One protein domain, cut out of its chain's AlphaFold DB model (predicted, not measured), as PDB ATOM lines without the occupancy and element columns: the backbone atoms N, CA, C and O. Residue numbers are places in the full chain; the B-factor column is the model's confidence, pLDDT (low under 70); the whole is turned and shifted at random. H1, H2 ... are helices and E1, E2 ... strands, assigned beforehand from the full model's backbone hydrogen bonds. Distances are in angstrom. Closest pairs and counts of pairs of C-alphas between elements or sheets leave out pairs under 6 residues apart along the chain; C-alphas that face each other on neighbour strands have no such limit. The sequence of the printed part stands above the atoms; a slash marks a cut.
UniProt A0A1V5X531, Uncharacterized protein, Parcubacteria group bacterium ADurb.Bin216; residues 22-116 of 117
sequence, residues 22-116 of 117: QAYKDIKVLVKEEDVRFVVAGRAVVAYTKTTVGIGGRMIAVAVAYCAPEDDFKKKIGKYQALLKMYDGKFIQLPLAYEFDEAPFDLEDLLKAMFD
ATOM      1  N   GLN A  22     539.815 465.131 358.797       83.69
ATOM      2  CA  GLN A  22     539.202 464.899 360.100       83.69
ATOM      3  C   GLN A  22     538.141 465.965 360.360       83.69
ATOM      4  O   GLN A  22     536.990 465.609 360.602       83.69
ATOM      5  N   ALA A  23     538.476 467.239 360.129       82.44
ATOM      6  CA  ALA A  23     537.514 468.333 360.228       82.44
ATOM      7  C   ALA A  23     536.284 468.086 359.341       82.44
ATOM      8  O   ALA A  23     535.146 468.238 359.770       82.44
ATOM      9  N   TYR A  24     536.490 467.631 358.099       84.69
ATOM     10  CA  TYR A  24     535.374 467.338 357.203       84.69
ATOM     11  C   TYR A  24     534.493 466.183 357.698       84.69
ATOM     12  O   TYR A  24     533.284 466.213 357.481       84.69
ATOM     13  N   LYS A  25     535.057 465.159 358.353       86.88
ATOM     14  CA  LYS A  25     534.253 464.077 358.948       86.88
ATOM     15  C   LYS A  25     533.378 464.597 360.082       86.88
ATOM     16  O   LYS A  25     532.194 464.279 360.102       86.88
ATOM     17  N   ASP A  26     533.950 465.403 360.964       86.81
ATOM     18  CA  ASP A  26     533.251 465.948 362.127       86.81
ATOM     19  C   ASP A  26     532.140 466.918 361.685       86.81
ATOM     20  O   ASP A  26     530.991 466.792 362.102       86.81
ATOM     21  N   ILE A  27     532.438 467.803 360.725       85.94
ATOM     22  CA  ILE A  27     531.457 468.704 360.101       85.94
ATOM     23  C   ILE A  27     530.293 467.927 359.467       85.94
ATOM     24  O   ILE A  27     529.150 468.373 359.525       85.94
ATOM     25  N   LYS A  28     530.543 466.759 358.856       87.06
ATOM     26  CA  LYS A  28     529.469 465.951 358.249       87.06
ATOM     27  C   LYS A  28     528.464 465.413 359.267       87.06
ATOM     28  O   LYS A  28     527.341 465.116 358.864       87.06
ATOM     29  N   VAL A  29     528.853 465.260 360.534       87.38
ATOM     30  CA  VAL A  29     527.923 464.891 361.608       87.38
ATOM     31  C   VAL A  29     526.967 466.057 361.864       87.38
ATOM     32  O   VAL A  29     525.760 465.878 361.733       87.38
ATOM     33  N   LEU A  30     527.512 467.263 362.063       85.56
ATOM     34  CA  LEU A  30     526.737 468.493 362.281       85.56
ATOM     35  C   LEU A  30     525.788 468.801 361.117       85.56
ATOM     36  O   LEU A  30     524.621 469.104 361.325       85.56
ATOM     37  N   VAL A  31     526.256 468.625 359.877       89.31
ATOM     38  CA  VAL A  31     525.440 468.790 358.661       89.31
ATOM     39  C   VAL A  31     524.152 467.970 358.709       89.31
ATOM     40  O   VAL A  31     523.116 468.439 358.248       89.31
ATOM     41  N   LYS A  32     524.216 466.742 359.237       86.88
ATOM     42  CA  LYS A  32     523.049 465.863 359.334       86.88
ATOM     43  C   LYS A  32     522.126 466.275 360.482       86.88
ATOM     44  O   LYS A  32     520.916 466.156 360.344       86.88
ATOM     45  N   GLU A  33     522.694 466.719 361.599       86.38
ATOM     46  CA  GLU A  33     521.941 467.166 362.776       86.38
ATOM     47  C   GLU A  33     521.197 468.485 362.521       86.38
ATOM     48  O   GLU A  33     520.073 468.652 362.985       86.38
ATOM     49  N   GLU A  34     521.792 469.392 361.743       85.31
ATOM     50  CA  GLU A  34     521.274 470.740 361.472       85.31
ATOM     51  C   GLU A  34     520.562 470.876 360.106       85.31
ATOM     52  O   GLU A  34     520.327 471.993 359.648       85.31
ATOM     53  N   ASP A  35     520.240 469.761 359.434       89.56
ATOM     54  CA  ASP A  35     519.614 469.710 358.093       89.56
ATOM     55  C   ASP A  35     520.271 470.663 357.070       89.56
ATOM     56  O   ASP A  35     519.611 471.406 356.339       89.56
ATOM     57  N   VAL A  36     521.609 470.676 357.030       92.81
ATOM     58  CA  VAL A  36     522.353 471.501 356.072       92.81
ATOM     59  C   VAL A  36     522.336 470.826 354.704       92.81
ATOM     60  O   VAL A  36     522.874 469.732 354.505       92.81
ATOM     61  N   ARG A  37     521.757 471.520 353.729       94.75
ATOM     62  CA  ARG A  37     521.619 471.081 352.340       94.75
ATOM     63  C   ARG A  37     522.642 471.777 351.449       94.75
ATOM     64  O   ARG A  37     523.291 472.748 351.847       94.75
ATOM     65  N   PHE A  38     522.832 471.241 350.242       95.50
ATOM     66  CA  PHE A  38     523.822 471.761 349.303       95.50
ATOM     67  C   PHE A  38     523.334 471.734 347.878       95.50
ATOM     68  O   PHE A  38     522.854 470.704 347.409       95.50
ATOM     69  N   VAL A  39     523.681 472.787 347.156       96.12
ATOM     70  CA  VAL A  39     523.538 472.839 345.712       96.12
ATOM     71  C   VAL A  39     524.851 473.277 345.065       96.12
ATOM     72  O   VAL A  39     525.699 473.918 345.689       96.12
ATOM     73  N   VAL A  40     525.076 472.825 343.833       95.81
ATOM     74  CA  VAL A  40     526.220 473.240 343.011       95.81
ATOM     75  C   VAL A  40     525.680 474.144 341.916       95.81
ATOM     76  O   VAL A  40     524.762 473.731 341.212       95.81
ATOM     77  N   ALA A  41     526.256 475.334 341.794       94.00
ATOM     78  CA  ALA A  41     525.895 476.356 340.818       94.00
ATOM     79  C   ALA A  41     527.174 476.738 340.064       94.00
ATOM     80  O   ALA A  41     528.081 477.308 340.668       94.00
ATOM     81  N   GLY A  42     527.322 476.300 338.814       92.19
ATOM     82  CA  GLY A  42     528.568 476.459 338.059       92.19
ATOM     83  C   GLY A  42     529.806 475.975 338.831       92.19
ATOM     84  O   GLY A  42     529.934 474.794 339.176       92.19
ATOM     85  N   ARG A  43     530.721 476.909 339.127       93.62
ATOM     86  CA  ARG A  43     531.954 476.682 339.912       93.62
ATOM     87  C   ARG A  43     531.813 477.003 341.402       93.62
ATOM     88  O   ARG A  43     532.810 477.041 342.130       93.62
ATOM     89  N   ALA A  44     530.589 477.213 341.874       95.00
ATOM     90  CA  ALA A  44     530.265 477.466 343.264       95.00
ATOM     91  C   ALA A  44     529.578 476.268 343.933       95.00
ATOM     92  O   ALA A  44     528.807 475.510 343.339       95.00
ATOM     93  N   VAL A  45     529.843 476.113 345.228       96.94
ATOM     94  CA  VAL A  45     529.063 475.264 346.127       96.94
ATOM     95  C   VAL A  45     528.351 476.153 347.129       96.94
ATOM     96  O   VAL A  45     528.988 476.937 347.836       96.94
ATOM     97  N   VAL A  46     527.040 475.983 347.212       97.31
ATOM     98  CA  VAL A  46     526.159 476.702 348.126       97.31
ATOM     99  C   VAL A  46     525.717 475.724 349.209       97.31
ATOM    100  O   VAL A  46     525.138 474.683 348.905       97.31
ATOM    101  N   ALA A  47     526.027 476.032 350.465       96.94
ATOM    102  CA  ALA A  47     525.521 475.329 351.640       96.94
ATOM    103  C   ALA A  47     524.423 476.178 352.280       96.94
ATOM    104  O   ALA A  47     524.614 477.384 352.450       96.94
ATOM    105  N   TYR A  48     523.296 475.572 352.642       95.69
ATOM    106  CA  TYR A  48     522.175 476.306 353.216       95.69
ATOM    107  C   TYR A  48     521.405 475.489 354.252       95.69
ATOM    108  O   TYR A  48     521.302 474.269 354.150       95.69
ATOM    109  N   THR A  49     520.879 476.169 355.266       93.62
ATOM    110  CA  THR A  49     520.024 475.584 356.308       93.62
ATOM    111  C   THR A  49     519.049 476.632 356.834       93.62
ATOM    112  O   THR A  49     519.255 477.831 356.638       93.62
ATOM    113  N   LYS A  50     517.985 476.210 357.516       89.81
ATOM    114  CA  LYS A  50     517.090 477.132 358.215       89.81
ATOM    115  C   LYS A  50     517.813 477.859 359.338       89.81
ATOM    116  O   LYS A  50     518.637 477.291 360.048       89.81
ATOM    117  N   THR A  51     517.432 479.111 359.566       84.31
ATOM    118  CA  THR A  51     517.912 479.874 360.717       84.31
ATOM    119  C   THR A  51     516.737 480.438 361.511       84.31
ATOM    120  O   THR A  51     515.835 481.066 360.967       84.31
ATOM    121  N   THR A  52     516.726 480.189 362.820       66.12
ATOM    122  CA  THR A  52     515.641 480.561 363.746       66.12
ATOM    123  C   THR A  52     515.896 481.908 364.425       66.12
ATOM    124  O   THR A  52     515.703 482.064 365.633       66.12
ATOM    125  N   VAL A  53     516.367 482.914 363.681       54.97
ATOM    126  CA  VAL A  53     516.622 484.234 364.277       54.97
ATOM    127  C   VAL A  53     515.336 485.068 364.278       54.97
ATOM    128  O   VAL A  53     515.005 485.724 363.296       54.97
ATOM    129  N   GLY A  54     514.625 485.058 365.411       55.53
ATOM    130  CA  GLY A  54     513.533 485.992 365.726       55.53
ATOM    131  C   GLY A  54     512.110 485.424 365.645       55.53
ATOM    132  O   GLY A  54     511.857 484.369 365.071       55.53
ATOM    133  N   ILE A  55     511.159 486.146 366.249       40.81
ATOM    134  CA  ILE A  55     509.724 485.823 366.218       40.81
ATOM    135  C   ILE A  55     509.210 486.129 364.803       40.81
ATOM    136  O   ILE A  55     509.100 487.289 364.424       40.81
ATOM    137  N   GLY A  56     508.943 485.082 364.015       54.06
ATOM    138  CA  GLY A  56     508.413 485.184 362.646       54.06
ATOM    139  C   GLY A  56     509.450 485.121 361.514       54.06
ATOM    140  O   GLY A  56     509.065 485.171 360.348       54.06
ATOM    141  N   GLY A  57     510.746 484.986 361.819       56.69
ATOM    142  CA  GLY A  57     511.814 484.978 360.814       56.69
ATOM    143  C   GLY A  57     511.873 483.679 360.005       56.69
ATOM    144  O   GLY A  57     512.457 482.696 360.450       56.69
ATOM    145  N   ARG A  58     511.297 483.678 358.797       74.25
ATOM    146  CA  ARG A  58     511.389 482.591 357.802       74.25
ATOM    147  C   ARG A  58     512.672 482.705 356.969       74.25
ATOM    148  O   ARG A  58     512.619 482.839 355.749       74.25
ATOM    149  N   MET A  59     513.823 482.683 357.633       89.56
ATOM    150  CA  MET A  59     515.117 482.864 356.975       89.56
ATOM    151  C   MET A  59     515.853 481.530 356.802       89.56
ATOM    152  O   MET A  59     515.771 480.637 357.648       89.56
ATOM    153  N   ILE A  60     516.646 481.429 355.740       92.06
ATOM    154  CA  ILE A  60     517.703 480.426 355.596       92.06
ATOM    155  C   ILE A  60     519.061 481.117 355.699       92.06
ATOM    156  O   ILE A  60     519.224 482.239 355.221       92.06
ATOM    157  N   ALA A  61     520.034 480.466 356.325       93.81
ATOM    158  CA  ALA A  61     521.439 480.837 356.239       93.81
ATOM    159  C   ALA A  61     522.033 480.220 354.969       93.81
ATOM    160  O   ALA A  61     521.806 479.042 354.700       93.81
ATOM    161  N   VAL A  62     522.797 481.000 354.204       95.69
ATOM    162  CA  VAL A  62     523.417 480.589 352.939       95.69
ATOM    163  C   VAL A  62     524.896 480.961 352.943       95.69
ATOM    164  O   VAL A  62     525.257 482.134 353.051       95.69
ATOM    165  N   ALA A  63     525.762 479.961 352.804       96.75
ATOM    166  CA  ALA A  63     527.207 480.120 352.699       96.75
ATOM    167  C   ALA A  63     527.698 479.604 351.344       96.75
ATOM    168  O   ALA A  63     527.313 478.522 350.902       96.75
ATOM    169  N   VAL A  64     528.581 480.363 350.693       96.38
ATOM    170  CA  VAL A  64     529.029 480.077 349.323       96.38
ATOM    171  C   VAL A  64     530.545 479.909 349.262       96.38
ATOM    172  O   VAL A  64     531.313 480.718 349.797       96.38
ATOM    173  N   ALA A  65     530.994 478.865 348.573       95.81
ATOM    174  CA  ALA A  65     532.382 478.677 348.173       95.81
ATOM    175  C   ALA A  65     532.490 478.687 346.649       95.81
ATOM    176  O   ALA A  65     531.984 477.781 345.999       95.81
ATOM    177  N   TYR A  66     533.167 479.699 346.112       95.00
ATOM    178  CA  TYR A  66     533.438 479.865 344.687       95.00
ATOM    179  C   TYR A  66     534.863 479.411 344.352       95.00
ATOM    180  O   TYR A  66     535.772 479.593 345.166       95.00
ATOM    181  N   CYS A  67     535.040 478.824 343.170       93.00
ATOM    182  CA  CYS A  67     536.329 478.455 342.596       93.00
ATOM    183  C   CYS A  67     536.578 479.300 341.348       93.00
ATOM    184  O   CYS A  67     535.690 479.398 340.499       93.00
ATOM    185  N   ALA A  68     537.772 479.877 341.232       90.75
ATOM    186  CA  ALA A  68     538.100 480.763 340.127       90.75
ATOM    187  C   ALA A  68     538.068 480.035 338.760       90.75
ATOM    188  O   ALA A  68     538.225 478.805 338.709       90.75
ATOM    189  N   PRO A  69     537.847 480.755 337.642       90.25
ATOM    190  CA  PRO A  69     537.819 480.182 336.293       90.25
ATOM    191  C   PRO A  69     539.122 479.480 335.868       90.25
ATOM    192  O   PRO A  69     539.098 478.519 335.093       90.25
ATOM    193  N   GLU A  70     540.248 479.939 336.396       92.38
ATOM    194  CA  GLU A  70     541.588 479.404 336.163       92.38
ATOM    195  C   GLU A  70     541.902 478.129 336.967       92.38
ATOM    196  O   GLU A  70     542.842 477.417 336.624       92.38
ATOM    197  N   ASP A  71     541.104 477.813 337.992       88.81
ATOM    198  CA  ASP A  71     541.341 476.685 338.894       88.81
ATOM    199  C   ASP A  71     540.502 475.442 338.552       88.81
ATOM    200  O   ASP A  71     539.374 475.518 338.049       88.81
ATOM    201  N   ASP A  72     541.020 474.273 338.941       90.44
ATOM    202  CA  ASP A  72     540.292 473.005 338.878       90.44
ATOM    203  C   ASP A  72     539.202 472.930 339.954       90.44
ATOM    204  O   ASP A  72     539.464 472.690 341.143       90.44
ATOM    205  N   PHE A  73     537.943 473.034 339.530       92.38
ATOM    206  CA  PHE A  73     536.811 472.899 340.438       92.38
ATOM    207  C   PHE A  73     536.718 471.487 341.033       92.38
ATOM    208  O   PHE A  73     536.427 470.495 340.361       92.38
ATOM    209  N   LYS A  74     536.873 471.397 342.359       92.62
ATOM    210  CA  LYS A  74     536.677 470.160 343.125       92.62
ATOM    211  C   LYS A  74     535.500 470.316 344.080       92.62
ATOM    212  O   LYS A  74     535.642 470.861 345.174       92.62
ATOM    213  N   LYS A  75     534.355 469.714 343.731       92.69
ATOM    214  CA  LYS A  75     533.105 469.740 344.526       92.69
ATOM    215  C   LYS A  75     533.310 469.420 346.011       92.69
ATOM    216  O   LYS A  75     532.676 470.024 346.871       92.69
ATOM    217  N   LYS A  76     534.199 468.475 346.332       91.62
ATOM    218  CA  LYS A  76     534.513 468.098 347.720       91.62
ATOM    219  C   LYS A  76     535.172 469.240 348.505       91.62
ATOM    220  O   LYS A  76     534.829 469.434 349.668       91.62
ATOM    221  N   ILE A  77     536.084 469.977 347.872       91.69
ATOM    222  CA  ILE A  77     536.751 471.142 348.469       91.69
ATOM    223  C   ILE A  77     535.737 472.273 348.631       91.69
ATOM    224  O   ILE A  77     535.609 472.813 349.724       91.69
ATOM    225  N   GLY A  78     534.932 472.548 347.597       94.06
ATOM    226  CA  GLY A  78     533.866 473.551 347.669       94.06
ATOM    227  C   GLY A  78     532.880 473.290 348.813       94.06
ATOM    228  O   GLY A  78     532.609 474.187 349.605       94.06
ATOM    229  N   LYS A  79     532.422 472.040 348.985       94.56
ATOM    230  CA  LYS A  79     531.567 471.650 350.123       94.56
ATOM    231  C   LYS A  79     532.225 471.924 351.471       94.56
ATOM    232  O   LYS A  79     531.581 472.477 352.352       94.56
ATOM    233  N   TYR A  80     533.492 471.545 351.629       93.62
ATOM    234  CA  TYR A  80     534.229 471.792 352.865       93.62
ATOM    235  C   TYR A  80     534.338 473.293 353.173       93.62
ATOM    236  O   TYR A  80     533.994 473.714 354.272       93.62
ATOM    237  N   GLN A  81     534.720 474.107 352.187       93.88
ATOM    238  CA  GLN A  81     534.880 475.554 352.352       93.88
ATOM    239  C   GLN A  81     533.551 476.278 352.615       93.88
ATOM    240  O   GLN A  81     533.497 477.182 353.447       93.88
ATOM    241  N   ALA A  82     532.464 475.873 351.949       95.50
ATOM    242  CA  ALA A  82     531.136 476.436 352.192       95.50
ATOM    243  C   ALA A  82     530.667 476.146 353.626       95.50
ATOM    244  O   ALA A  82     530.106 477.018 354.285       95.50
ATOM    245  N   LEU A  83     530.967 474.952 354.145       93.81
ATOM    246  CA  LEU A  83     530.637 474.584 355.521       93.81
ATOM    247  C   LEU A  83     531.483 475.313 356.549       93.81
ATOM    248  O   LEU A  83     530.932 475.799 357.529       93.81
ATOM    249  N   LEU A  84     532.792 475.437 356.320       92.69
ATOM    250  CA  LEU A  84     533.635 476.253 357.191       92.69
ATOM    251  C   LEU A  84     533.091 477.678 357.292       92.69
ATOM    252  O   LEU A  84     532.928 478.188 358.391       92.69
ATOM    253  N   LYS A  85     532.720 478.288 356.162       93.56
ATOM    254  CA  LYS A  85     532.082 479.610 356.150       93.56
ATOM    255  C   LYS A  85     530.774 479.631 356.941       93.56
ATOM    256  O   LYS A  85     530.584 480.547 357.733       93.56
ATOM    257  N   MET A  86     529.913 478.626 356.777       92.94
ATOM    258  CA  MET A  86     528.667 478.511 357.544       92.94
ATOM    259  C   MET A  86     528.932 478.516 359.058       92.94
ATOM    260  O   MET A  86     528.396 479.359 359.777       92.94
ATOM    261  N   TYR A  87     529.807 477.630 359.538       89.94
ATOM    262  CA  TYR A  87     530.093 477.478 360.971       89.94
ATOM    263  C   TYR A  87     530.986 478.589 361.549       89.94
ATOM    264  O   TYR A  87     530.962 478.830 362.757       89.94
ATOM    265  N   ASP A  88     531.711 479.315 360.699       89.69
ATOM    266  CA  ASP A  88     532.413 480.557 361.050       89.69
ATOM    267  C   ASP A  88     531.471 481.774 361.136       89.69
ATOM    268  O   ASP A  88     531.918 482.876 361.462       89.69
ATOM    269  N   GLY A  89     530.182 481.621 360.810       88.19
ATOM    270  CA  GLY A  89     529.230 482.734 360.757       88.19
ATOM    271  C   GLY A  89     529.364 483.626 359.517       88.19
ATOM    272  O   GLY A  89     528.836 484.735 359.496       88.19
ATOM    273  N   LYS A  90     530.071 483.163 358.479       93.50
ATOM    274  CA  LYS A  90     530.256 483.838 357.184       93.50
ATOM    275  C   LYS A  90     529.181 483.384 356.193       93.50
ATOM    276  O   LYS A  90     529.475 482.756 355.174       93.50
ATOM    277  N   PHE A  91     527.931 483.688 356.511       94.00
ATOM    278  CA  PHE A  91     526.773 483.405 355.668       94.00
ATOM    279  C   PHE A  91     525.921 484.662 355.496       94.00
ATOM    280  O   PHE A  91     525.964 485.578 356.318       94.00
ATOM    281  N   ILE A  92     525.125 484.686 354.432       92.31
ATOM    282  CA  ILE A  92     524.024 485.639 354.283       92.31
ATOM    283  C   ILE A  92     522.721 484.974 354.717       92.31
ATOM    284  O   ILE A  92     522.629 483.747 354.751       92.31
ATOM    285  N   GLN A  93     521.711 485.768 355.057       92.25
ATOM    286  CA  GLN A  93     520.376 485.255 355.348       92.25
ATOM    287  C   GLN A  93     519.416 485.647 354.226       92.25
ATOM    288  O   GLN A  93     519.380 486.813 353.837       92.25
ATOM    289  N   LEU A  94     518.629 484.690 353.734       91.44
ATOM    290  CA  LEU A  94     517.610 484.911 352.704       91.44
ATOM    291  C   LEU A  94     516.221 484.525 353.228       91.44
ATOM    292  O   LEU A  94     516.121 483.525 353.941       91.44
ATOM    293  N   PRO A  95     515.149 485.261 352.882       90.88
ATOM    294  CA  PRO A  95     513.787 484.983 353.343       90.88
ATOM    295  C   PRO A  95     513.132 483.830 352.561       90.88
ATOM    296  O   PRO A  95     512.058 484.000 351.997       90.88
ATOM    297  N   LEU A  96     513.798 482.671 352.503       89.75
ATOM    298  CA  LEU A  96     513.420 481.517 351.672       89.75
ATOM    299  C   LEU A  96     513.086 480.258 352.498       89.75
ATOM    300  O   LEU A  96     513.255 479.126 352.040       89.75
ATOM    301  N   ALA A  97     512.697 480.413 353.771       85.81
ATOM    302  CA  ALA A  97     512.417 479.239 354.605       85.81
ATOM    303  C   ALA A  97     511.107 478.529 354.239       85.81
ATOM    304  O   ALA A  97     510.947 477.373 354.609       85.81
ATOM    305  N   TYR A  98     510.184 479.194 353.535       86.25
ATOM    306  CA  TYR A  98     508.973 478.540 353.037       86.25
ATOM    307  C   TYR A  98     509.328 477.520 351.950       86.25
ATOM    308  O   TYR A  98     508.970 476.351 352.051       86.25
ATOM    309  N   GLU A  99     510.118 477.942 350.968       88.56
ATOM    310  CA  GLU A  99     510.606 477.110 349.872       88.56
ATOM    311  C   GLU A  99     511.496 475.981 350.400       88.56
ATOM    312  O   GLU A  99     511.479 474.872 349.878       88.56
ATOM    313  N   PHE A 100     512.225 476.217 351.494       87.69
ATOM    314  CA  PHE A 100     513.002 475.169 352.155       87.69
ATOM    315  C   PHE A 100     512.138 473.983 352.628       87.69
ATOM    316  O   PHE A 100     512.605 472.839 352.582       87.69
ATOM    317  N   ASP A 101     510.916 474.257 353.091       86.12
ATOM    318  CA  ASP A 101     509.982 473.258 353.622       86.12
ATOM    319  C   ASP A 101     509.077 472.654 352.560       86.12
ATOM    320  O   ASP A 101     508.966 471.434 352.458       86.12
ATOM    321  N   GLU A 102     508.440 473.516 351.777       87.88
ATOM    322  CA  GLU A 102     507.322 473.132 350.919       87.88
ATOM    323  C   GLU A 102     507.766 472.851 349.479       87.88
ATOM    324  O   GLU A 102     507.137 472.057 348.782       87.88
ATOM    325  N   ALA A 103     508.858 473.477 349.026       90.00
ATOM    326  CA  ALA A 103     509.300 473.437 347.631       90.00
ATOM    327  C   ALA A 103     510.836 473.336 347.497       90.00
ATOM    328  O   ALA A 103     511.480 474.201 346.896       90.00
ATOM    329  N   PRO A 104     511.466 472.278 348.046       86.56
ATOM    330  CA  PRO A 104     512.925 472.185 348.116       86.56
ATOM    331  C   PRO A 104     513.608 472.152 346.741       86.56
ATOM    332  O   PRO A 104     514.733 472.631 346.620       86.56
ATOM    333  N   PHE A 105     512.939 471.621 345.710       87.62
ATOM    334  CA  PHE A 105     513.452 471.620 344.336       87.62
ATOM    335  C   PHE A 105     513.492 473.032 343.743       87.62
ATOM    336  O   PHE A 105     514.524 473.439 343.212       87.62
ATOM    337  N   ASP A 106     512.420 473.806 343.920       91.56
ATOM    338  CA  ASP A 106     512.346 475.190 343.445       91.56
ATOM    339  C   ASP A 106     513.384 476.071 344.156       91.56
ATOM    340  O   ASP A 106     514.029 476.913 343.529       91.56
ATOM    341  N   LEU A 107     513.616 475.831 345.456       92.75
ATOM    342  CA  LEU A 107     514.683 476.498 346.201       92.75
ATOM    343  C   LEU A 107     516.069 476.183 345.627       92.75
ATOM    344  O   LEU A 107     516.901 477.082 345.501       92.75
ATOM    345  N   GLU A 108     516.346 474.917 345.305       94.38
ATOM    346  CA  GLU A 108     517.626 474.536 344.707       94.38
ATOM    347  C   GLU A 108     517.850 475.230 343.365       94.38
ATOM    348  O   GLU A 108     518.949 475.726 343.125       94.38
ATOM    349  N   ASP A 109     516.832 475.294 342.509       94.69
ATOM    350  CA  ASP A 109     516.945 475.932 341.198       94.69
ATOM    351  C   ASP A 109     517.074 477.454 341.303       94.69
ATOM    352  O   ASP A 109     517.904 478.046 340.607       94.69
ATOM    353  N   LEU A 110     516.367 478.081 342.247       94.81
ATOM    354  CA  LEU A 110     516.555 479.492 342.577       94.81
ATOM    355  C   LEU A 110     517.992 479.768 343.039       94.81
ATOM    356  O   LEU A 110     518.649 480.672 342.525       94.81
ATOM    357  N   LEU A 111     518.510 478.974 343.983       94.94
ATOM    358  CA  LEU A 111     519.874 479.133 344.487       94.94
ATOM    359  C   LEU A 111     520.926 478.850 343.406       94.94
ATOM    360  O   LEU A 111     521.960 479.516 343.396       94.94
ATOM    361  N   LYS A 112     520.675 477.914 342.481       95.62
ATOM    362  CA  LYS A 112     521.533 477.737 341.299       95.62
ATOM    363  C   LYS A 112     521.550 479.008 340.471       95.62
ATOM    364  O   LYS A 112     522.622 479.557 340.279       95.62
ATOM    365  N   ALA A 113     520.388 479.507 340.058       94.00
ATOM    366  CA  ALA A 113     520.294 480.698 339.219       94.00
ATOM    367  C   ALA A 113     520.931 481.941 339.870       94.00
ATOM    368  O   ALA A 113     521.539 482.752 339.182       94.00
ATOM    369  N   MET A 114     520.831 482.082 341.196       93.19
ATOM    370  CA  MET A 114     521.436 483.197 341.935       93.19
ATOM    371  C   MET A 114     522.970 483.156 341.986       93.19
ATOM    372  O   MET A 114     523.595 484.210 342.101       93.19
ATOM    373  N   PHE A 115     523.569 481.961 341.979       91.69
ATOM    374  CA  PHE A 115     525.005 481.764 342.223       91.69
ATOM    375  C   PHE A 115     525.743 481.084 341.064       91.69
ATOM    376  O   PHE A 115     526.899 480.690 341.231       91.69
ATOM    377  N   ASP A 116     525.094 480.945 339.911       84.50
ATOM    378  CA  ASP A 116     525.724 480.526 338.663       84.50
ATOM    379  C   ASP A 116     526.516 481.719 338.103       84.50
ATOM    380  O   ASP A 116     525.952 482.632 337.499       84.50
TER     381      ASP A 116
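Overview. This is residues 22 to 116 of the 117 residues of an uncharacterized protein of Parcubacteria group bacterium ADurb.Bin216 (UniProt A0A1V5X531). A strongly twisted sheet of four strands makes the middle of three layers, with H2 slanting over one face and H4 with the short H3 over the other. H1 lies off to one side, near H2, and only grazes the sheet. The 95 printed residues, of mixed class, hold four named helices and four named strands, in the order H1 E1 E2 E3 H2 E4 H3 H4; the sheet's order is E1 E2 E3 E4, all antiparallel. The whole is compact, with a radius of gyration of the C-alphas of 13.1 A and spans of 43 by 30 by 20 A.

Arrangement. Start at H1, residues 22 to 33, close to but not clearly touching H2, residues 75 to 87; their closest C-alphas, of Tyr 24 and Tyr 80, are 6.3 A apart. E1, residues 37 to 41, E2, residues 44 to 51, and E3, residues 59 to 66, form a meander, each strand the antiparallel neighbour of the one before. In its two hairpins find N 39 and O 46 at 3.0 A and N 47 and O 63 at 2.8 A, within hydrogen-bond range. H2 lies over E2 and E3, its height over the sheet 7.5 A; its closest C-alpha pair with E3, Ala 65 and Ala 82, is 4.8 A apart. E4, residues 92 to 94, is antiparallel to E3, with N 60 and O 94 at 2.8 A. On the face opposite H2, H3, residues 97 to 102, only just stands up from the sheet, rising 41 degrees, and H4, residues 104 to 115, lies over E1, where the closest C-alphas, of Ala 41 and Lys 112, are 4.6 A apart. Every O i to N i+4 pair is within hydrogen-bond range in H2, H3 and H4, and 5 of 8 in H1.

Along the chain. Find C-alpha 22 at (539.202, 464.899, 360.100), from which H1 runs 17.6 A. E1 spans 13.4 A, E2 21.5 A, E3 22.3 A and H2 18.4 A. After the short E4 and H3, H4 runs 16.5 A to C-alpha 115 at (525.005, 481.764, 342.223).

Size, cuts and confidence. Look to Ile 55 and Glu 70 for the C-alphas farthest apart, 44.3 A. The printed part has no cut and no long link. Residues 52 to 57, between E2 and E3, have pLDDT under 70.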